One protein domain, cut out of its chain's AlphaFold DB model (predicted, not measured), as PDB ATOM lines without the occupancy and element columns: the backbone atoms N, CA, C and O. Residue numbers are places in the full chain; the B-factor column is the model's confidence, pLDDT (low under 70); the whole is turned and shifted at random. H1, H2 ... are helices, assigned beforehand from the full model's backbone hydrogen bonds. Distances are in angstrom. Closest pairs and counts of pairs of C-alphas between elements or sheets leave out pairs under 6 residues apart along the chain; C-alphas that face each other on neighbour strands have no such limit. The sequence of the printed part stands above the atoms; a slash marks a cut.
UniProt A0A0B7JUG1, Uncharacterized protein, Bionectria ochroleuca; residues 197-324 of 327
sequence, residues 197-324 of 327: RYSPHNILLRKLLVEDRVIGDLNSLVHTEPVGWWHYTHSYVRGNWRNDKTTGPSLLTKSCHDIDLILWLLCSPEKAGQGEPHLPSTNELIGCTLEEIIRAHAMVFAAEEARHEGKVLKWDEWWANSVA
ATOM      1  N   ARG A 197      46.777 -38.210 -25.037       85.94
ATOM      2  CA  ARG A 197      48.164 -38.474 -24.614       85.94
ATOM      3  C   ARG A 197      48.587 -39.928 -24.855       85.94
ATOM      4  O   ARG A 197      49.766 -40.208 -25.026       85.94
ATOM      5  N   TYR A 198      47.619 -40.842 -24.918       82.62
ATOM      6  CA  TYR A 198      47.836 -42.280 -25.101       82.62
ATOM      7  C   TYR A 198      47.644 -42.735 -26.552       82.62
ATOM      8  O   TYR A 198      47.842 -43.906 -26.870       82.62
ATOM      9  N   SER A 199      47.249 -41.823 -27.445       83.25
ATOM     10  CA  SER A 199      47.114 -42.130 -28.862       83.25
ATOM     11  C   SER A 199      48.494 -42.391 -29.473       83.25
ATOM     12  O   SER A 199      49.335 -41.490 -29.457       83.25
ATOM     13  N   PRO A 200      48.712 -43.554 -30.109       81.19
ATOM     14  CA  PRO A 200      49.924 -43.884 -30.850       81.19
ATOM     15  C   PRO A 200      50.604 -42.758 -31.632       81.19
ATOM     16  O   PRO A 200      51.799 -42.511 -31.491       81.19
ATOM     17  N   HIS A 201      49.827 -42.055 -32.456       86.06
ATOM     18  CA  HIS A 201      50.339 -40.993 -33.312       86.06
ATOM     19  C   HIS A 201      50.749 -39.750 -32.514       86.06
ATOM     20  O   HIS A 201      51.694 -39.080 -32.912       86.06
ATOM     21  N   ASN A 202      50.093 -39.454 -31.387       87.31
ATOM     22  CA  ASN A 202      50.449 -38.324 -30.525       87.31
ATOM     23  C   ASN A 202      51.687 -38.626 -29.679       87.31
ATOM     24  O   ASN A 202      52.509 -37.738 -29.482       87.31
ATOM     25  N   ILE A 203      51.857 -39.878 -29.238       83.38
ATOM     26  CA  ILE A 203      53.091 -40.334 -28.584       83.38
ATOM     27  C   ILE A 203      54.273 -40.180 -29.546       83.38
ATOM     28  O   ILE A 203      55.284 -39.576 -29.192       83.38
ATOM     29  N   LEU A 204      54.127 -40.664 -30.786       83.50
ATOM     30  CA  LEU A 204      55.156 -40.506 -31.813       83.50
ATOM     31  C   LEU A 204      55.409 -39.029 -32.142       83.50
ATOM     32  O   LEU A 204      56.559 -38.618 -32.249       83.50
ATOM     33  N   LEU A 205      54.351 -38.223 -32.263       87.75
ATOM     34  CA  LEU A 205      54.468 -36.789 -32.517       87.75
ATOM     35  C   LEU A 205      55.257 -36.089 -31.408       87.75
ATOM     36  O   LEU A 205      56.171 -35.328 -31.710       87.75
ATOM     37  N   ARG A 206      54.951 -36.376 -30.137       85.25
ATOM     38  CA  ARG A 206      55.702 -35.833 -28.999       85.25
ATOM     39  C   ARG A 206      57.163 -36.246 -29.062       85.25
ATOM     40  O   ARG A 206      58.023 -35.385 -28.940       85.25
ATOM     41  N   LYS A 207      57.448 -37.527 -29.306       81.00
ATOM     42  CA  LYS A 207      58.825 -38.008 -29.444       81.00
ATOM     43  C   LYS A 207      59.580 -37.217 -30.517       81.00
ATOM     44  O   LYS A 207      60.645 -36.683 -30.241       81.00
ATOM     45  N   LEU A 208      59.008 -37.084 -31.712       85.06
ATOM     46  CA  LEU A 208      59.660 -36.404 -32.835       85.06
ATOM     47  C   LEU A 208      59.864 -34.902 -32.588       85.06
ATOM     48  O   LEU A 208      60.919 -34.365 -32.919       85.06
ATOM     49  N   LEU A 209      58.860 -34.220 -32.030       84.38
ATOM     50  CA  LEU A 209      58.895 -32.767 -31.840       84.38
ATOM     51  C   LEU A 209      59.687 -32.341 -30.603       84.38
ATOM     52  O   LEU A 209      60.415 -31.356 -30.665       84.38
ATOM     53  N   VAL A 210      59.522 -33.059 -29.494       77.88
ATOM     54  CA  VAL A 210      60.001 -32.650 -28.169       77.88
ATOM     55  C   VAL A 210      61.290 -33.377 -27.802       77.88
ATOM     56  O   VAL A 210      62.232 -32.743 -27.351       77.88
ATOM     57  N   GLU A 211      61.364 -34.693 -28.013       78.50
ATOM     58  CA  GLU A 211      62.531 -35.483 -27.586       78.50
ATOM     59  C   GLU A 211      63.640 -35.510 -28.646       78.50
ATOM     60  O   GLU A 211      64.812 -35.330 -28.326       78.50
ATOM     61  N   ASP A 212      63.276 -35.735 -29.909       82.31
ATOM     62  CA  ASP A 212      64.224 -35.864 -31.022       82.31
ATOM     63  C   ASP A 212      64.486 -34.527 -31.729       82.31
ATOM     64  O   ASP A 212      65.471 -34.400 -32.458       82.31
ATOM     65  N   ARG A 213      63.593 -33.544 -31.542       84.62
ATOM     66  CA  ARG A 213      63.649 -32.195 -32.134       84.62
ATOM     67  C   ARG A 213      63.948 -32.217 -33.635       84.62
ATOM     68  O   ARG A 213      64.752 -31.432 -34.136       84.62
ATOM     69  N   VAL A 214      63.273 -33.100 -34.375       90.56
ATOM     70  CA  VAL A 214      63.573 -33.367 -35.799       90.56
ATOM     71  C   VAL A 214      63.365 -32.159 -36.722       90.56
ATOM     72  O   VAL A 214      63.871 -32.153 -37.839       90.56
ATOM     73  N   ILE A 215      62.635 -31.137 -36.262       87.38
ATOM     74  CA  ILE A 215      62.419 -29.865 -36.972       87.38
ATOM     75  C   ILE A 215      63.109 -28.667 -36.296       87.38
ATOM     76  O   ILE A 215      62.859 -27.524 -36.675       87.38
ATOM     77  N   GLY A 216      63.953 -28.904 -35.288       87.75
ATOM     78  CA  GLY A 216      64.500 -27.857 -34.428       87.75
ATOM     79  C   GLY A 216      63.454 -27.290 -33.464       87.75
ATOM     80  O   GLY A 216      62.631 -28.030 -32.925       87.75
ATOM     81  N   ASP A 217      63.506 -25.979 -33.231       82.06
ATOM     82  CA  ASP A 217      62.596 -25.289 -32.315       82.06
ATOM     83  C   ASP A 217      61.225 -25.054 -32.941       82.06
ATOM     84  O   ASP A 217      61.097 -24.547 -34.061       82.06
ATOM     85  N   LEU A 218      60.172 -25.367 -32.186       80.38
ATOM     86  CA  LEU A 218      58.820 -25.094 -32.636       80.38
ATOM     87  C   LEU A 218      58.525 -23.591 -32.566       80.38
ATOM     88  O   LEU A 218      58.330 -23.027 -31.493       80.38
ATOM     89  N   ASN A 219      58.433 -22.956 -33.733       84.12
ATOM     90  CA  ASN A 219      58.121 -21.530 -33.835       84.12
ATOM     91  C   ASN A 219      56.608 -21.228 -33.839       84.12
ATOM     92  O   ASN A 219      56.174 -20.185 -33.361       84.12
ATOM     93  N   SER A 220      55.786 -22.106 -34.419       86.50
ATOM     94  CA  SER A 220      54.340 -21.889 -34.537       86.50
ATOM     95  C   SER A 220      53.583 -23.209 -34.612       86.50
ATOM     96  O   SER A 220      54.057 -24.170 -35.218       86.50
ATOM     97  N   LEU A 221      52.390 -23.239 -34.015       85.69
ATOM     98  CA  LEU A 221      51.481 -24.377 -34.033       85.69
ATOM     99  C   LEU A 221      50.096 -23.914 -34.480       85.69
ATOM    100  O   LEU A 221      49.542 -22.955 -33.946       85.69
ATOM    101  N   VAL A 222      49.521 -24.639 -35.439       90.44
ATOM    102  CA  VAL A 222      48.125 -24.487 -35.850       90.44
ATOM    103  C   VAL A 222      47.426 -25.813 -35.599       90.44
ATOM    104  O   VAL A 222      47.729 -26.818 -36.244       90.44
ATOM    105  N   HIS A 223      46.489 -25.812 -34.653       89.56
ATOM    106  CA  HIS A 223      45.622 -26.951 -34.371       89.56
ATOM    107  C   HIS A 223      44.213 -26.657 -34.865       89.56
ATOM    108  O   HIS A 223      43.718 -25.537 -34.755       89.56
ATOM    109  N   THR A 224      43.555 -27.658 -35.430       90.38
ATOM    110  CA  THR A 224      42.173 -27.538 -35.889       90.38
ATOM    111  C   THR A 224      41.436 -28.793 -35.479       90.38
ATOM    112  O   THR A 224      41.767 -29.873 -35.960       90.38
ATOM    113  N   GLU A 225      40.432 -28.628 -34.620       89.19
ATOM    114  CA  GLU A 225      39.503 -29.690 -34.243       89.19
ATOM    115  C   GLU A 225      38.237 -29.578 -35.109       89.19
ATOM    116  O   GLU A 225      37.402 -28.692 -34.887       89.19
ATOM    117  N   PRO A 226      38.073 -30.424 -36.144       86.38
ATOM    118  CA  PRO A 226      36.915 -30.361 -37.019       86.38
ATOM    119  C   PRO A 226      35.690 -30.975 -36.332       86.38
ATOM    120  O   PRO A 226      35.447 -32.183 -36.389       86.38
ATOM    121  N   VAL A 227      34.852 -30.133 -35.727       86.12
ATOM    122  CA  VAL A 227      33.563 -30.576 -35.184       86.12
ATOM    123  C   VAL A 227      32.549 -30.694 -36.324       86.12
ATOM    124  O   VAL A 227      31.943 -29.713 -36.751       86.12
ATOM    125  N   GLY A 228      32.379 -31.910 -36.849       87.00
ATOM    126  CA  GLY A 228      31.439 -32.189 -37.938       87.00
ATOM    127  C   GLY A 228      29.999 -31.768 -37.611       87.00
ATOM    128  O   GLY A 228      29.564 -31.843 -36.459       87.00
ATOM    129  N   TRP A 229      29.227 -31.368 -38.628       89.69
ATOM    130  CA  TRP A 229      27.865 -30.830 -38.463       89.69
ATOM    131  C   TRP A 229      26.921 -31.779 -37.707       89.69
ATOM    132  O   TRP A 229      26.082 -31.324 -36.927       89.69
ATOM    133  N   TRP A 230      27.072 -33.095 -37.897       89.69
ATOM    134  CA  TRP A 230      26.276 -34.116 -37.208       89.69
ATOM    135  C   TRP A 230      26.569 -34.115 -35.709       89.69
ATOM    136  O   TRP A 230      25.646 -34.127 -34.897       89.69
ATOM    137  N   HIS A 231      27.853 -34.037 -35.348       86.31
ATOM    138  CA  HIS A 231      28.300 -33.980 -33.965       86.31
ATOM    139  C   HIS A 231      27.856 -32.669 -33.321       86.31
ATOM    140  O   HIS A 231      27.324 -32.685 -32.215       86.31
ATOM    141  N   TYR A 232      28.000 -31.546 -34.030       90.44
ATOM    142  CA  TYR A 232      27.586 -30.251 -33.504       90.44
ATOM    143  C   TYR A 232      26.077 -30.203 -33.243       90.44
ATOM    144  O   TYR A 232      25.632 -29.859 -32.151       90.44
ATOM    145  N   THR A 233      25.277 -30.650 -34.214       92.25
ATOM    146  CA  THR A 233      23.814 -30.688 -34.092       92.25
ATOM    147  C   THR A 233      23.366 -31.611 -32.959       92.25
ATOM    148  O   THR A 233      22.499 -31.249 -32.162       92.25
ATOM    149  N   HIS A 234      23.953 -32.805 -32.866       91.56
ATOM    150  CA  HIS A 234      23.583 -33.762 -31.833       91.56
ATOM    151  C   HIS A 234      23.997 -33.288 -30.437       91.56
ATOM    152  O   HIS A 234      23.175 -33.334 -29.535       91.56
ATOM    153  N   SER A 235      25.234 -32.825 -30.250       91.00
ATOM    154  CA  SER A 235      25.800 -32.542 -28.923       91.00
ATOM    155  C   SER A 235      25.484 -31.132 -28.413       91.00
ATOM    156  O   SER A 235      25.138 -30.984 -27.243       91.00
ATOM    157  N   TYR A 236      25.556 -30.122 -29.287       91.56
ATOM    158  CA  TYR A 236      25.538 -28.692 -28.929       91.56
ATOM    159  C   TYR A 236      24.266 -27.954 -29.345       91.56
ATOM    160  O   TYR A 236      24.072 -26.804 -28.970       91.56
ATOM    161  N   VAL A 237      23.385 -28.591 -30.120       90.50
ATOM    162  CA  VAL A 237      22.065 -28.021 -30.441       90.50
ATOM    163  C   VAL A 237      20.962 -28.795 -29.728       90.50
ATOM    164  O   VAL A 237      20.114 -28.204 -29.065       90.50
ATOM    165  N   ARG A 238      20.964 -30.128 -29.843       91.00
ATOM    166  CA  ARG A 238      19.924 -30.992 -29.254       91.00
ATOM    167  C   ARG A 238      20.356 -31.700 -27.969       91.00
ATOM    168  O   ARG A 238      19.496 -32.169 -27.232       91.00
ATOM    169  N   GLY A 239      21.659 -31.812 -27.744       90.25
ATOM    170  CA  GLY A 239      22.249 -32.675 -26.728       90.25
ATOM    171  C   GLY A 239      22.480 -31.990 -25.394       90.25
ATOM    172  O   GLY A 239      21.946 -30.917 -25.115       90.25
ATOM    173  N   ASN A 240      23.298 -32.640 -24.569       88.81
ATOM    174  CA  ASN A 240      23.557 -32.219 -23.194       88.81
ATOM    175  C   ASN A 240      24.216 -30.834 -23.129       88.81
ATOM    176  O   ASN A 240      23.856 -30.041 -22.270       88.81
ATOM    177  N   TRP A 241      25.078 -30.497 -24.093       91.81
ATOM    178  CA  TRP A 241      25.860 -29.253 -24.120       91.81
ATOM    179  C   TRP A 241      25.193 -28.118 -24.907       91.81
ATOM    180  O   TRP A 241      25.858 -27.258 -25.481       91.81
ATOM    181  N   ARG A 242      23.860 -28.128 -24.993       90.62
ATOM    182  CA  ARG A 242      23.085 -27.156 -25.785       90.62
ATOM    183  C   ARG A 242      22.963 -25.758 -25.171       90.62
ATOM    184  O   ARG A 242      22.384 -24.877 -25.798       90.62
ATOM    185  N   ASN A 243      23.375 -25.580 -23.917       87.69
ATOM    186  CA  ASN A 243      23.179 -24.339 -23.169       87.69
ATOM    187  C   ASN A 243      24.380 -24.086 -22.251       87.69
ATOM    188  O   ASN A 243      24.644 -24.861 -21.331       87.69
ATOM    189  N   ASP A 244      25.072 -22.979 -22.496       80.31
ATOM    190  CA  ASP A 244      26.253 -22.528 -21.753       80.31
ATOM    191  C   ASP A 244      25.938 -22.113 -20.307       80.31
ATOM    192  O   ASP A 244      26.816 -22.101 -19.452       80.31
ATOM    193  N   LYS A 245      24.670 -21.835 -19.984       82.31
ATOM    194  CA  LYS A 245      24.239 -21.566 -18.601       82.31
ATOM    195  C   LYS A 245      24.147 -22.817 -17.736       82.31
ATOM    196  O   LYS A 245      24.061 -22.702 -16.519       82.31
ATOM    197  N   THR A 246      24.067 -23.994 -18.354       80.81
ATOM    198  CA  THR A 246      23.915 -25.273 -17.646       80.81
ATOM    199  C   THR A 246      25.094 -26.211 -17.864       80.81
ATOM    200  O   THR A 246      25.176 -27.227 -17.189       80.81
ATOM    201  N   THR A 247      25.977 -25.906 -18.816       85.38
ATOM    202  CA  THR A 247      27.116 -26.748 -19.209       85.38
ATOM    203  C   THR A 247      28.311 -25.894 -19.624       85.38
ATOM    204  O   THR A 247      28.172 -24.691 -19.816       85.38
ATOM    205  N   GLY A 248      29.482 -26.510 -19.790       86.00
ATOM    206  CA  GLY A 248      30.667 -25.811 -20.286       86.00
ATOM    207  C   GLY A 248      30.576 -25.389 -21.764       86.00
ATOM    208  O   GLY A 248      29.860 -26.018 -22.551       86.00
ATOM    209  N   PRO A 249      31.355 -24.375 -22.187       88.38
ATOM    210  CA  PRO A 249      31.451 -23.984 -23.591       88.38
ATOM    211  C   PRO A 249      32.002 -25.127 -24.455       88.38
ATOM    212  O   PRO A 249      32.630 -26.070 -23.963       88.38
ATOM    213  N   SER A 250      31.796 -25.050 -25.772       88.44
ATOM    214  CA  SER A 250      32.277 -26.079 -26.708       88.44
ATOM    215  C   SER A 250      33.795 -26.266 -26.637       88.44
ATOM    216  O   SER A 250      34.265 -27.402 -26.692       88.44
ATOM    217  N   LEU A 251      34.553 -25.187 -26.413       89.50
ATOM    218  CA  LEU A 251      36.002 -25.247 -26.211       89.50
ATOM    219  C   LEU A 251      36.380 -26.146 -25.021       89.50
ATOM    220  O   LEU A 251      37.319 -26.927 -25.122       89.50
ATOM    221  N   LEU A 252      35.614 -26.101 -23.927       90.69
ATOM    222  CA  LEU A 252      35.835 -26.934 -22.742       90.69
ATOM    223  C   LEU A 252      35.349 -28.370 -22.954       90.69
ATOM    224  O   LEU A 252      36.064 -29.331 -22.699       90.69
ATOM    225  N   THR A 253      34.128 -28.539 -23.436       89.62
ATOM    226  CA  THR A 253      33.458 -29.851 -23.459       89.62
ATOM    227  C   THR A 253      33.937 -30.727 -24.618       89.62
ATOM    228  O   THR A 253      34.061 -31.953 -24.464       89.62
ATOM    229  N   LYS A 254      34.273 -30.100 -25.759       90.19
ATOM    230  CA  LYS A 254      34.893 -30.769 -26.905       90.19
ATOM    231  C   LYS A 254      36.402 -30.739 -26.817       90.19
ATOM    232  O   LYS A 254      36.989 -31.806 -26.915       90.19
ATOM    233  N   SER A 255      36.998 -29.562 -26.650       90.56
ATOM    234  CA  SER A 255      38.407 -29.336 -26.989       90.56
ATOM    235  C   SER A 255      39.349 -29.199 -25.799       90.56
ATOM    236  O   SER A 255      40.527 -28.909 -25.984       90.56
ATOM    237  N   CYS A 256      38.906 -29.501 -24.574       90.12
ATOM    238  CA  CYS A 256      39.822 -29.561 -23.429       90.12
ATOM    239  C   CYS A 256      40.960 -30.570 -23.634       90.12
ATOM    240  O   CYS A 256      42.070 -30.330 -23.176       90.12
ATOM    241  N   HIS A 257      40.722 -31.675 -24.348       89.31
ATOM    242  CA  HIS A 257      41.784 -32.625 -24.675       89.31
ATOM    243  C   HIS A 257      42.724 -32.127 -25.777       89.31
ATOM    244  O   HIS A 257      43.864 -32.574 -25.823       89.31
ATOM    245  N   ASP A 258      42.268 -31.221 -26.646       91.50
ATOM    246  CA  ASP A 258      43.120 -30.571 -27.643       91.50
ATOM    247  C   ASP A 258      44.062 -29.578 -26.963       91.50
ATOM    248  O   ASP A 258      45.264 -29.592 -27.209       91.50
ATOM    249  N   ILE A 259      43.523 -28.749 -26.062       89.62
ATOM    250  CA  ILE A 259      44.314 -27.802 -25.268       89.62
ATOM    251  C   ILE A 259      45.301 -28.549 -24.369       89.62
ATOM    252  O   ILE A 259      46.475 -28.188 -24.325       89.62
ATOM    253  N   ASP A 260      44.859 -29.625 -23.719       89.88
ATOM    254  CA  ASP A 260      45.736 -30.520 -22.963       89.88
ATOM    255  C   ASP A 260      46.859 -31.105 -23.829       89.88
ATOM    256  O   ASP A 260      48.019 -31.046 -23.435       89.88
ATOM    257  N   LEU A 261      46.540 -31.612 -25.027       88.75
ATOM    258  CA  LEU A 261      47.534 -32.147 -25.956       88.75
ATOM    259  C   LEU A 261      48.555 -31.079 -26.362       88.75
ATOM    260  O   LEU A 261      49.752 -31.352 -26.374       88.75
ATOM    261  N   ILE A 262      48.097 -29.867 -26.686       88.94
ATOM    262  CA  ILE A 262      48.977 -28.751 -27.044       88.94
ATOM    263  C   ILE A 262      49.905 -28.429 -25.872       88.94
ATOM    264  O   ILE A 262      51.113 -28.356 -26.058       88.94
ATOM    265  N   LEU A 263      49.382 -28.304 -24.653       85.00
ATOM    266  CA  LEU A 263      50.216 -28.040 -23.478       85.00
ATOM    267  C   LEU A 263      51.183 -29.190 -23.186       85.00
ATOM    268  O   LEU A 263      52.331 -28.940 -22.835       85.00
ATOM    269  N   TRP A 264      50.772 -30.437 -23.399       84.31
ATOM    270  CA  TRP A 264      51.640 -31.604 -23.249       84.31
ATOM    271  C   TRP A 264      52.778 -31.652 -24.282       84.31
ATOM    272  O   TRP A 264      53.858 -32.168 -23.993       84.31
ATOM    273  N   LEU A 265      52.557 -31.099 -25.478       81.19
ATOM    274  CA  LEU A 265      53.581 -30.968 -26.518       81.19
ATOM    275  C   LEU A 265      54.489 -29.749 -26.308       81.19
ATOM    276  O   LEU A 265      55.661 -29.812 -26.654       81.19
ATOM    277  N   LEU A 266      53.955 -28.635 -25.796       76.81
ATOM    278  CA  LEU A 266      54.655 -27.342 -25.782       76.81
ATOM    279  C   LEU A 266      55.203 -26.930 -24.417       76.81
ATOM    280  O   LEU A 266      56.106 -26.101 -24.343       76.81
ATOM    281  N   CYS A 267      54.606 -27.430 -23.341       67.75
ATOM    282  CA  CYS A 267      54.808 -26.911 -21.991       67.75
ATOM    283  C   CYS A 267      55.209 -27.992 -20.977       67.75
ATOM    284  O   CYS A 267      55.559 -27.641 -19.851       67.75
ATOM    285  N   SER A 268      55.189 -29.277 -21.349       58.41
ATOM    286  CA  SER A 268      55.718 -30.369 -20.518       58.41
ATOM    287  C   SER A 268      57.203 -30.637 -20.844       58.41
ATOM    288  O   SER A 268      57.579 -30.612 -22.016       58.41
ATOM    289  N   PRO A 269      58.063 -30.925 -19.848       50.03
ATOM    290  CA  PRO A 269      59.498 -31.164 -20.061       50.03
ATOM    291  C   PRO A 269      59.804 -32.424 -20.904       50.03
ATOM    292  O   PRO A 269      58.993 -33.351 -20.964       50.03
ATOM    293  N   GLU A 270      60.993 -32.473 -21.534       43.59
ATOM    294  CA  GLU A 270      61.397 -33.512 -22.510       43.59
ATOM    295  C   GLU A 270      61.526 -34.932 -21.892       43.59
ATOM    296  O   GLU A 270      60.999 -35.885 -22.467       43.59
ATOM    297  N   LYS A 271      62.153 -35.104 -20.709       43.66
ATOM    298  CA  LYS A 271      62.312 -36.402 -19.997       43.66
ATOM    299  C   LYS A 271      62.289 -36.259 -18.473       43.66
ATOM    300  O   LYS A 271      62.796 -35.283 -17.927       43.66
ATOM    301  N   ALA A 272      61.814 -37.296 -17.776       37.91
ATOM    302  CA  ALA A 272      62.014 -37.416 -16.338       37.91
ATOM    303  C   ALA A 272      63.483 -37.791 -16.031       37.91
ATOM    304  O   ALA A 272      63.900 -38.921 -16.260       37.91
ATOM    305  N   GLY A 273      64.279 -36.852 -15.521       38.50
ATOM    306  CA  GLY A 273      65.541 -37.133 -14.824       38.50
ATOM    307  C   GLY A 273      66.782 -36.455 -15.394       38.50
ATOM    308  O   GLY A 273      67.866 -36.662 -14.858       38.50
ATOM    309  N   GLN A 274      66.660 -35.663 -16.463       39.41
ATOM    310  CA  GLN A 274      67.769 -34.894 -17.038       39.41
ATOM    311  C   GLN A 274      67.324 -33.446 -17.310       39.41
ATOM    312  O   GLN A 274      66.287 -33.237 -17.931       39.41
ATOM    313  N   GLY A 275      68.100 -32.470 -16.812       54.12
ATOM    314  CA  GLY A 275      67.667 -31.075 -16.585       54.12
ATOM    315  C   GLY A 275      67.276 -30.810 -15.116       54.12
ATOM    316  O   GLY A 275      67.265 -31.745 -14.316       54.12
ATOM    317  N   GLU A 276      66.977 -29.553 -14.739       37.41
ATOM    318  CA  GLU A 276      66.260 -29.265 -13.477       37.41
ATOM    319  C   GLU A 276      64.879 -29.965 -13.536       37.41
ATOM    320  O   GLU A 276      64.137 -29.746 -14.498       37.41
ATOM    321  N   PRO A 277      64.530 -30.823 -12.555       37.88
ATOM    322  CA  PRO A 277      63.191 -31.403 -12.376       37.88
ATOM    323  C   PRO A 277      62.076 -30.342 -12.477       37.88
ATOM    324  O   PRO A 277      62.262 -29.204 -12.082       37.88
ATOM    325  N   HIS A 278      60.844 -30.650 -12.870       37.50
ATOM    326  CA  HIS A 278      60.007 -31.478 -12.010       37.50
ATOM    327  C   HIS A 278      59.897 -32.916 -12.526       37.50
ATOM    328  O   HIS A 278      59.381 -33.194 -13.602       37.50
ATOM    329  N   LEU A 279      60.437 -33.853 -11.756       32.81
ATOM    330  CA  LEU A 279      60.195 -35.282 -11.952       32.81
ATOM    331  C   LEU A 279      58.936 -35.619 -11.163       32.81
ATOM    332  O   LEU A 279      58.641 -34.869 -10.226       32.81
ATOM    333  N   PRO A 280      58.186 -36.696 -11.457       36.12
ATOM    334  CA  PRO A 280      57.035 -36.996 -10.630       36.12
ATOM    335  C   PRO A 280      57.560 -37.370  -9.243       36.12
ATOM    336  O   PRO A 280      57.973 -38.498  -9.004       36.12
ATOM    337  N   SER A 281      57.552 -36.426  -8.301       28.83
ATOM    338  CA  SER A 281      57.799 -36.752  -6.900       28.83
ATOM    339  C   SER A 281      56.595 -37.464  -6.279       28.83
ATOM    340  O   SER A 281      56.683 -37.873  -5.128       28.83
ATOM    341  N   THR A 282      55.526 -37.701  -7.053       37.78
ATOM    342  CA  THR A 282      54.556 -38.790  -6.866       37.78
ATOM    343  C   THR A 282      53.925 -39.223  -8.213       37.78
ATOM    344  O   THR A 282      53.506 -38.386  -9.006       37.78
ATOM    345  N   ASN A 283      53.810 -40.545  -8.432       40.59
ATOM    346  CA  ASN A 283      53.008 -41.263  -9.455       40.59
ATOM    347  C   ASN A 283      53.517 -41.349 -10.924       40.59
ATOM    348  O   ASN A 283      52.892 -40.829 -11.845       40.59
ATOM    349  N   GLU A 284      54.553 -42.164 -11.169       40.59
ATOM    350  CA  GLU A 284      55.105 -42.549 -12.493       40.59
ATOM    351  C   GLU A 284      54.148 -43.259 -13.492       40.59
ATOM    352  O   GLU A 284      54.567 -43.592 -14.594       40.59
ATOM    353  N   LEU A 285      52.867 -43.496 -13.186       45.06
ATOM    354  CA  LEU A 285      52.002 -44.344 -14.032       45.06
ATOM    355  C   LEU A 285      51.103 -43.603 -15.043       45.06
ATOM    356  O   LEU A 285      50.594 -44.249 -15.954       45.06
ATOM    357  N   ILE A 286      50.888 -42.286 -14.909       52.81
ATOM    358  CA  ILE A 286      49.849 -41.557 -15.686       52.81
ATOM    359  C   ILE A 286      50.398 -40.400 -16.540       52.81
ATOM    360  O   ILE A 286      49.703 -39.888 -17.416       52.81
ATOM    361  N   GLY A 287      51.662 -39.999 -16.356       56.50
ATOM    362  CA  GLY A 287      52.292 -38.971 -17.201       56.50
ATOM    363  C   GLY A 287      51.578 -37.608 -17.184       56.50
ATOM    364  O   GLY A 287      51.645 -36.873 -18.171       56.50
ATOM    365  N   CYS A 288      50.843 -37.305 -16.107       66.25
ATOM    366  CA  CYS A 288      50.161 -36.033 -15.884       66.25
ATOM    367  C   CYS A 288      50.004 -35.769 -14.378       66.25
ATOM    368  O   CYS A 288      49.467 -36.615 -13.657       66.25
ATOM    369  N   THR A 289      50.460 -34.615 -13.896       77.69
ATOM    370  CA  THR A 289      50.240 -34.177 -12.510       77.69
ATOM    371  C   THR A 289      48.875 -33.507 -12.347       77.69
ATOM    372  O   THR A 289      48.279 -33.003 -13.299       77.69
ATOM    373  N   LEU A 290      48.379 -33.440 -11.108       80.50
ATOM    374  CA  LEU A 290      47.141 -32.717 -10.815       80.50
ATOM    375  C   LEU A 290      47.248 -31.222 -11.173       80.50
ATOM    376  O   LEU A 290      46.277 -30.633 -11.636       80.50
ATOM    377  N   GLU A 291      48.428 -30.617 -11.024       82.75
ATOM    378  CA  GLU A 291      48.669 -29.242 -11.467       82.75
ATOM    379  C   GLU A 291      48.611 -29.101 -12.994       82.75
ATOM    380  O   GLU A 291      48.000 -28.153 -13.482       82.75
ATOM    381  N   GLU A 292      49.187 -30.033 -13.760       81.19
ATOM    382  CA  GLU A 292      49.093 -30.014 -15.228       81.19
ATOM    383  C   GLU A 292      47.636 -30.119 -15.702       81.19
ATOM    384  O   GLU A 292      47.235 -29.401 -16.619       81.19
ATOM    385  N   ILE A 293      46.821 -30.941 -15.028       84.38
ATOM    386  CA  ILE A 293      45.375 -31.024 -15.282       84.38
ATOM    387  C   ILE A 293      44.716 -29.658 -15.058       84.38
ATOM    388  O   ILE A 293      43.968 -29.188 -15.920       84.38
ATOM    389  N   ILE A 294      44.984 -29.009 -13.917       88.81
ATOM    390  CA  ILE A 294      44.432 -27.681 -13.612       88.81
ATOM    391  C   ILE A 294      44.896 -26.663 -14.648       88.81
ATOM    392  O   ILE A 294      44.078 -25.902 -15.152       88.81
ATOM    393  N   ARG A 295      46.172 -26.692 -15.035       88.12
ATOM    394  CA  ARG A 295      46.753 -25.801 -16.041       88.12
ATOM    395  C   ARG A 295      46.040 -25.900 -17.385       88.12
ATOM    396  O   ARG A 295      45.701 -24.866 -17.961       88.12
ATOM    397  N   ALA A 296      45.748 -27.114 -17.849       86.44
ATOM    398  CA  ALA A 296      45.023 -27.324 -19.099       86.44
ATOM    399  C   ALA A 296      43.599 -26.761 -19.072       86.44
ATOM    400  O   ALA A 296      43.175 -26.095 -20.018       86.44
ATOM    401  N   HIS A 297      42.876 -26.955 -17.971       90.69
ATOM    402  CA  HIS A 297      41.516 -26.430 -17.827       90.69
ATOM    403  C   HIS A 297      41.513 -24.911 -17.616       90.69
ATOM    404  O   HIS A 297      40.716 -24.199 -18.221       90.69
ATOM    405  N   ALA A 298      42.452 -24.397 -16.825       92.00
ATOM    406  CA  ALA A 298      42.646 -22.975 -16.582       92.00
ATOM    407  C   ALA A 298      42.930 -22.205 -17.882       92.00
ATOM    408  O   ALA A 298      42.382 -21.124 -18.073       92.00
ATOM    409  N   MET A 299      43.693 -22.789 -18.814       91.38
ATOM    410  CA  MET A 299      43.901 -22.216 -20.149       91.38
ATOM    411  C   MET A 299      42.587 -22.051 -20.923       91.38
ATOM    412  O   MET A 299      42.376 -21.024 -21.563       91.38
ATOM    413  N   VAL A 300      41.675 -23.025 -20.834       92.38
ATOM    414  CA  VAL A 300      40.347 -22.915 -21.456       92.38
ATOM    415  C   VAL A 300      39.542 -21.778 -20.825       92.38
ATOM    416  O   VAL A 300      38.954 -20.978 -21.550       92.38
ATOM    417  N   PHE A 301      39.536 -21.669 -19.494       94.00
ATOM    418  CA  PHE A 301      38.809 -20.600 -18.801       94.00
ATOM    419  C   PHE A 301      39.376 -19.212 -19.114       94.00
ATOM    420  O   PHE A 301      38.606 -18.297 -19.399       94.00
ATOM    421  N   ALA A 302      40.702 -19.066 -19.154       93.50
ATOM    422  CA  ALA A 302      41.353 -17.829 -19.571       93.50
ATOM    423  C   ALA A 302      40.998 -17.468 -21.025       93.50
ATOM    424  O   ALA A 302      40.648 -16.326 -21.317       93.50
ATOM    425  N   ALA A 303      41.034 -18.439 -21.943       91.56
ATOM    426  CA  ALA A 303      40.667 -18.213 -23.341       91.56
ATOM    427  C   ALA A 303      39.205 -17.759 -23.490       91.56
ATOM    428  O   ALA A 303      38.914 -16.842 -24.261       91.56
ATOM    429  N   GLU A 304      38.288 -18.355 -22.728       91.88
ATOM    430  CA  GLU A 304      36.876 -17.974 -22.735       91.88
ATOM    431  C   GLU A 304      36.644 -16.588 -22.120       91.88
ATOM    432  O   GLU A 304      35.875 -15.806 -22.678       91.88
ATOM    433  N   GLU A 305      37.346 -16.231 -21.042       92.94
ATOM    434  CA  GLU A 305      37.309 -14.882 -20.460       92.94
ATOM    435  C   GLU A 305      37.811 -13.827 -21.458       92.94
ATOM    436  O   GLU A 305      37.134 -12.828 -21.708       92.94
ATOM    437  N   ALA A 306      38.958 -14.077 -22.099       93.75
ATOM    438  CA  ALA A 306      39.501 -13.210 -23.143       93.75
ATOM    439  C   ALA A 306      38.507 -13.020 -24.302       93.75
ATOM    440  O   ALA A 306      38.294 -11.896 -24.763       93.75
ATOM    441  N   ARG A 307      37.855 -14.108 -24.739       92.38
ATOM    442  CA  ARG A 307      36.845 -14.093 -25.806       92.38
ATOM    443  C   ARG A 307      35.595 -13.303 -25.413       92.38
ATOM    444  O   ARG A 307      35.084 -12.547 -26.234       92.38
ATOM    445  N   HIS A 308      35.082 -13.496 -24.198       90.50
ATOM    446  CA  HIS A 308      33.862 -12.840 -23.727       90.50
ATOM    447  C   HIS A 308      34.054 -11.348 -23.463       90.50
ATOM    448  O   HIS A 308      33.173 -10.555 -23.790       90.50
ATOM    449  N   GLU A 309      35.194 -10.967 -22.894       94.12
ATOM    450  CA  GLU A 309      35.488  -9.573 -22.558       94.12
ATOM    451  C   GLU A 309      36.178  -8.806 -23.695       94.12
ATOM    452  O   GLU A 309      36.315  -7.587 -23.620       94.12
ATOM    453  N   GLY A 310      36.613  -9.497 -24.753       93.44
ATOM    454  CA  GLY A 310      37.320  -8.881 -25.874       93.44
ATOM    455  C   GLY A 310      38.677  -8.296 -25.471       93.44
ATOM    456  O   GLY A 310      39.086  -7.266 -26.007       93.44
ATOM    457  N   LYS A 311      39.364  -8.930 -24.512       94.19
ATOM    458  CA  LYS A 311      40.630  -8.448 -23.941       94.19
ATOM    459  C   LYS A 311      41.775  -9.424 -24.176       94.19
ATOM    460  O   LYS A 311      41.576 -10.628 -24.308       94.19
ATOM    461  N   VAL A 312      42.996  -8.897 -24.170       92.88
ATOM    462  CA  VAL A 312      44.214  -9.713 -24.140       92.88
ATOM    463  C   VAL A 312      44.555 -10.006 -22.686       92.88
ATOM    464  O   VAL A 312      44.732  -9.085 -21.890       92.88
ATOM    465  N   LEU A 313      44.661 -11.288 -22.351       92.44
ATOM    466  CA  LEU A 313      45.115 -11.736 -21.042       92.44
ATOM    467  C   LEU A 313      46.607 -12.050 -21.079       92.44
ATOM    468  O   LEU A 313      47.098 -12.712 -21.993       92.44
ATOM    469  N   LYS A 314      47.318 -11.608 -20.046       92.25
ATOM    470  CA  LYS A 314      48.669 -12.083 -19.764       92.25
ATOM    471  C   LYS A 314      48.569 -13.303 -18.865       92.25
ATOM    472  O   LYS A 314      48.062 -13.198 -17.750       92.25
ATOM    473  N   TRP A 315      49.051 -14.439 -19.361       88.56
ATOM    474  CA  TRP A 315      48.914 -15.728 -18.687       88.56
ATOM    475  C   TRP A 315      49.430 -15.708 -17.242       88.56
ATOM    476  O   TRP A 315      48.689 -16.091 -16.344       88.56
ATOM    477  N   ASP A 316      50.638 -15.195 -17.001       88.81
ATOM    478  CA  ASP A 316      51.244 -15.209 -15.661       88.81
ATOM    479  C   ASP A 316      50.454 -14.367 -14.649       88.81
ATOM    480  O   ASP A 316      50.225 -14.792 -13.517       88.81
ATOM    481  N   GLU A 317      49.985 -13.187 -15.071       93.38
ATOM    482  CA  GLU A 317      49.167 -12.300 -14.237       93.38
ATOM    483  C   GLU A 317      47.790 -12.923 -13.957       93.38
ATOM    484  O   GLU A 317      47.298 -12.868 -12.829       93.38
ATOM    485  N   TRP A 318      47.166 -13.540 -14.966       94.69
ATOM    486  CA  TRP A 318      45.874 -14.207 -14.813       94.69
ATOM    487  C   TRP A 318      45.988 -15.443 -13.910       94.69
ATOM    488  O   TRP A 318      45.216 -15.587 -12.965       94.69
ATOM    489  N   TRP A 319      47.005 -16.285 -14.114       91.81
ATOM    490  CA  TRP A 319      47.272 -17.468 -13.293       91.81
ATOM    491  C   TRP A 319      47.503 -17.101 -11.825       91.81
ATOM    492  O   TRP A 319      46.882 -17.682 -10.930       91.81
ATOM    493  N   ALA A 320      48.355 -16.104 -11.565       92.31
ATOM    494  CA  ALA A 320      48.645 -15.640 -10.210       92.31
ATOM    495  C   ALA A 320      47.392 -15.120  -9.485       92.31
ATOM    496  O   ALA A 320      47.270 -15.254  -8.266       92.31
ATOM    497  N   ASN A 321      46.454 -14.521 -10.224       92.81
ATOM    498  CA  ASN A 321      45.251 -13.934  -9.650       92.81
ATOM    499  C   ASN A 321      44.096 -14.918  -9.478       92.81
ATOM    500  O   ASN A 321      43.399 -14.807  -8.471       92.81
ATOM    501  N   SER A 322      43.923 -15.842 -10.424       92.44
ATOM    502  CA  SER A 322      42.736 -16.697 -10.539       92.44
ATOM    503  C   SER A 322      42.956 -18.138 -10.076       92.44
ATOM    504  O   SER A 322      41.982 -18.847  -9.850       92.44
ATOM    505  N   VAL A 323      44.210 -18.596  -9.973       91.56
ATOM    506  CA  VAL A 323      44.536 -20.010  -9.709       91.56
ATOM    507  C   VAL A 323      45.510 -20.163  -8.545       91.56
ATOM    508  O   VAL A 323      45.214 -20.853  -7.575       91.56
ATOM    509  N   ALA A 324      46.664 -19.492  -8.607       87.62
ATOM    510  CA  ALA A 324      47.784 -19.762  -7.701       87.62
ATOM    511  C   ALA A 324      47.482 -19.503  -6.214       87.62
ATOM    512  O   ALA A 324      48.124 -20.088  -5.352       87.62
TER     513      ALA A 324
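AT A GLANCE: This is residues 197 to 324 of the 327 residues of an uncharacterized protein of Bionectria ochroleuca (UniProt A0A0B7JUG1). The longest helix, H5, crosses H4 in the middle; H1 packs on H4's far side, H6 on H5, and H2 sits far out at one end. The 128 printed residues hold six named helices, H1 to H6 in order, no named strand: all helix. It is only just loose, close to compact, radius of gyration of the C-alphas 16.9 A, spans 48 by 35 by 31 A.

IN THESE COORDINATES: Find C-alpha 290 at (47.141, -32.717, -10.815); H5 runs 28.4 A to residue 309. H4 is residues 256 to 266, H3 250 to 253, H2 229 to 237, H1 200 to 211. H6, residues 315 to 322, ends at C-alpha 322 (42.736, -16.697, -10.539).

HOW THE PARTS SIT: Look at the hub, H5: residues 293 to 300 alone touch H4, at a steep tilt of 68 degrees, only just short of perpendicular, opposite ways; the closest C-alphas, Asp 260 and Ala 296, are 5.1 A apart. H5 only just touches H3 and H6, with 3 pairs of C-alphas within 8 A each; the closest are Leu 252 and Val 300, 6.2 A, and Ala 302 and Trp 318, 7.5 A. H1 touches H4 with residues 206 to 210 alone; the closest C-alphas are Arg 206 and Leu 265, 5.9 A. H2 is close to but not clearly touching H3. In H1, H2, H4 and H6 every O i to N i+4 pair is within hydrogen-bond range, in H5 15 of 16; H3 is too short.

THE WHOLE: The printed part has no cut. Long links join H1 to H2, H2 to H3 and H4 to H5; residues 267 to 288 have pLDDT under 70.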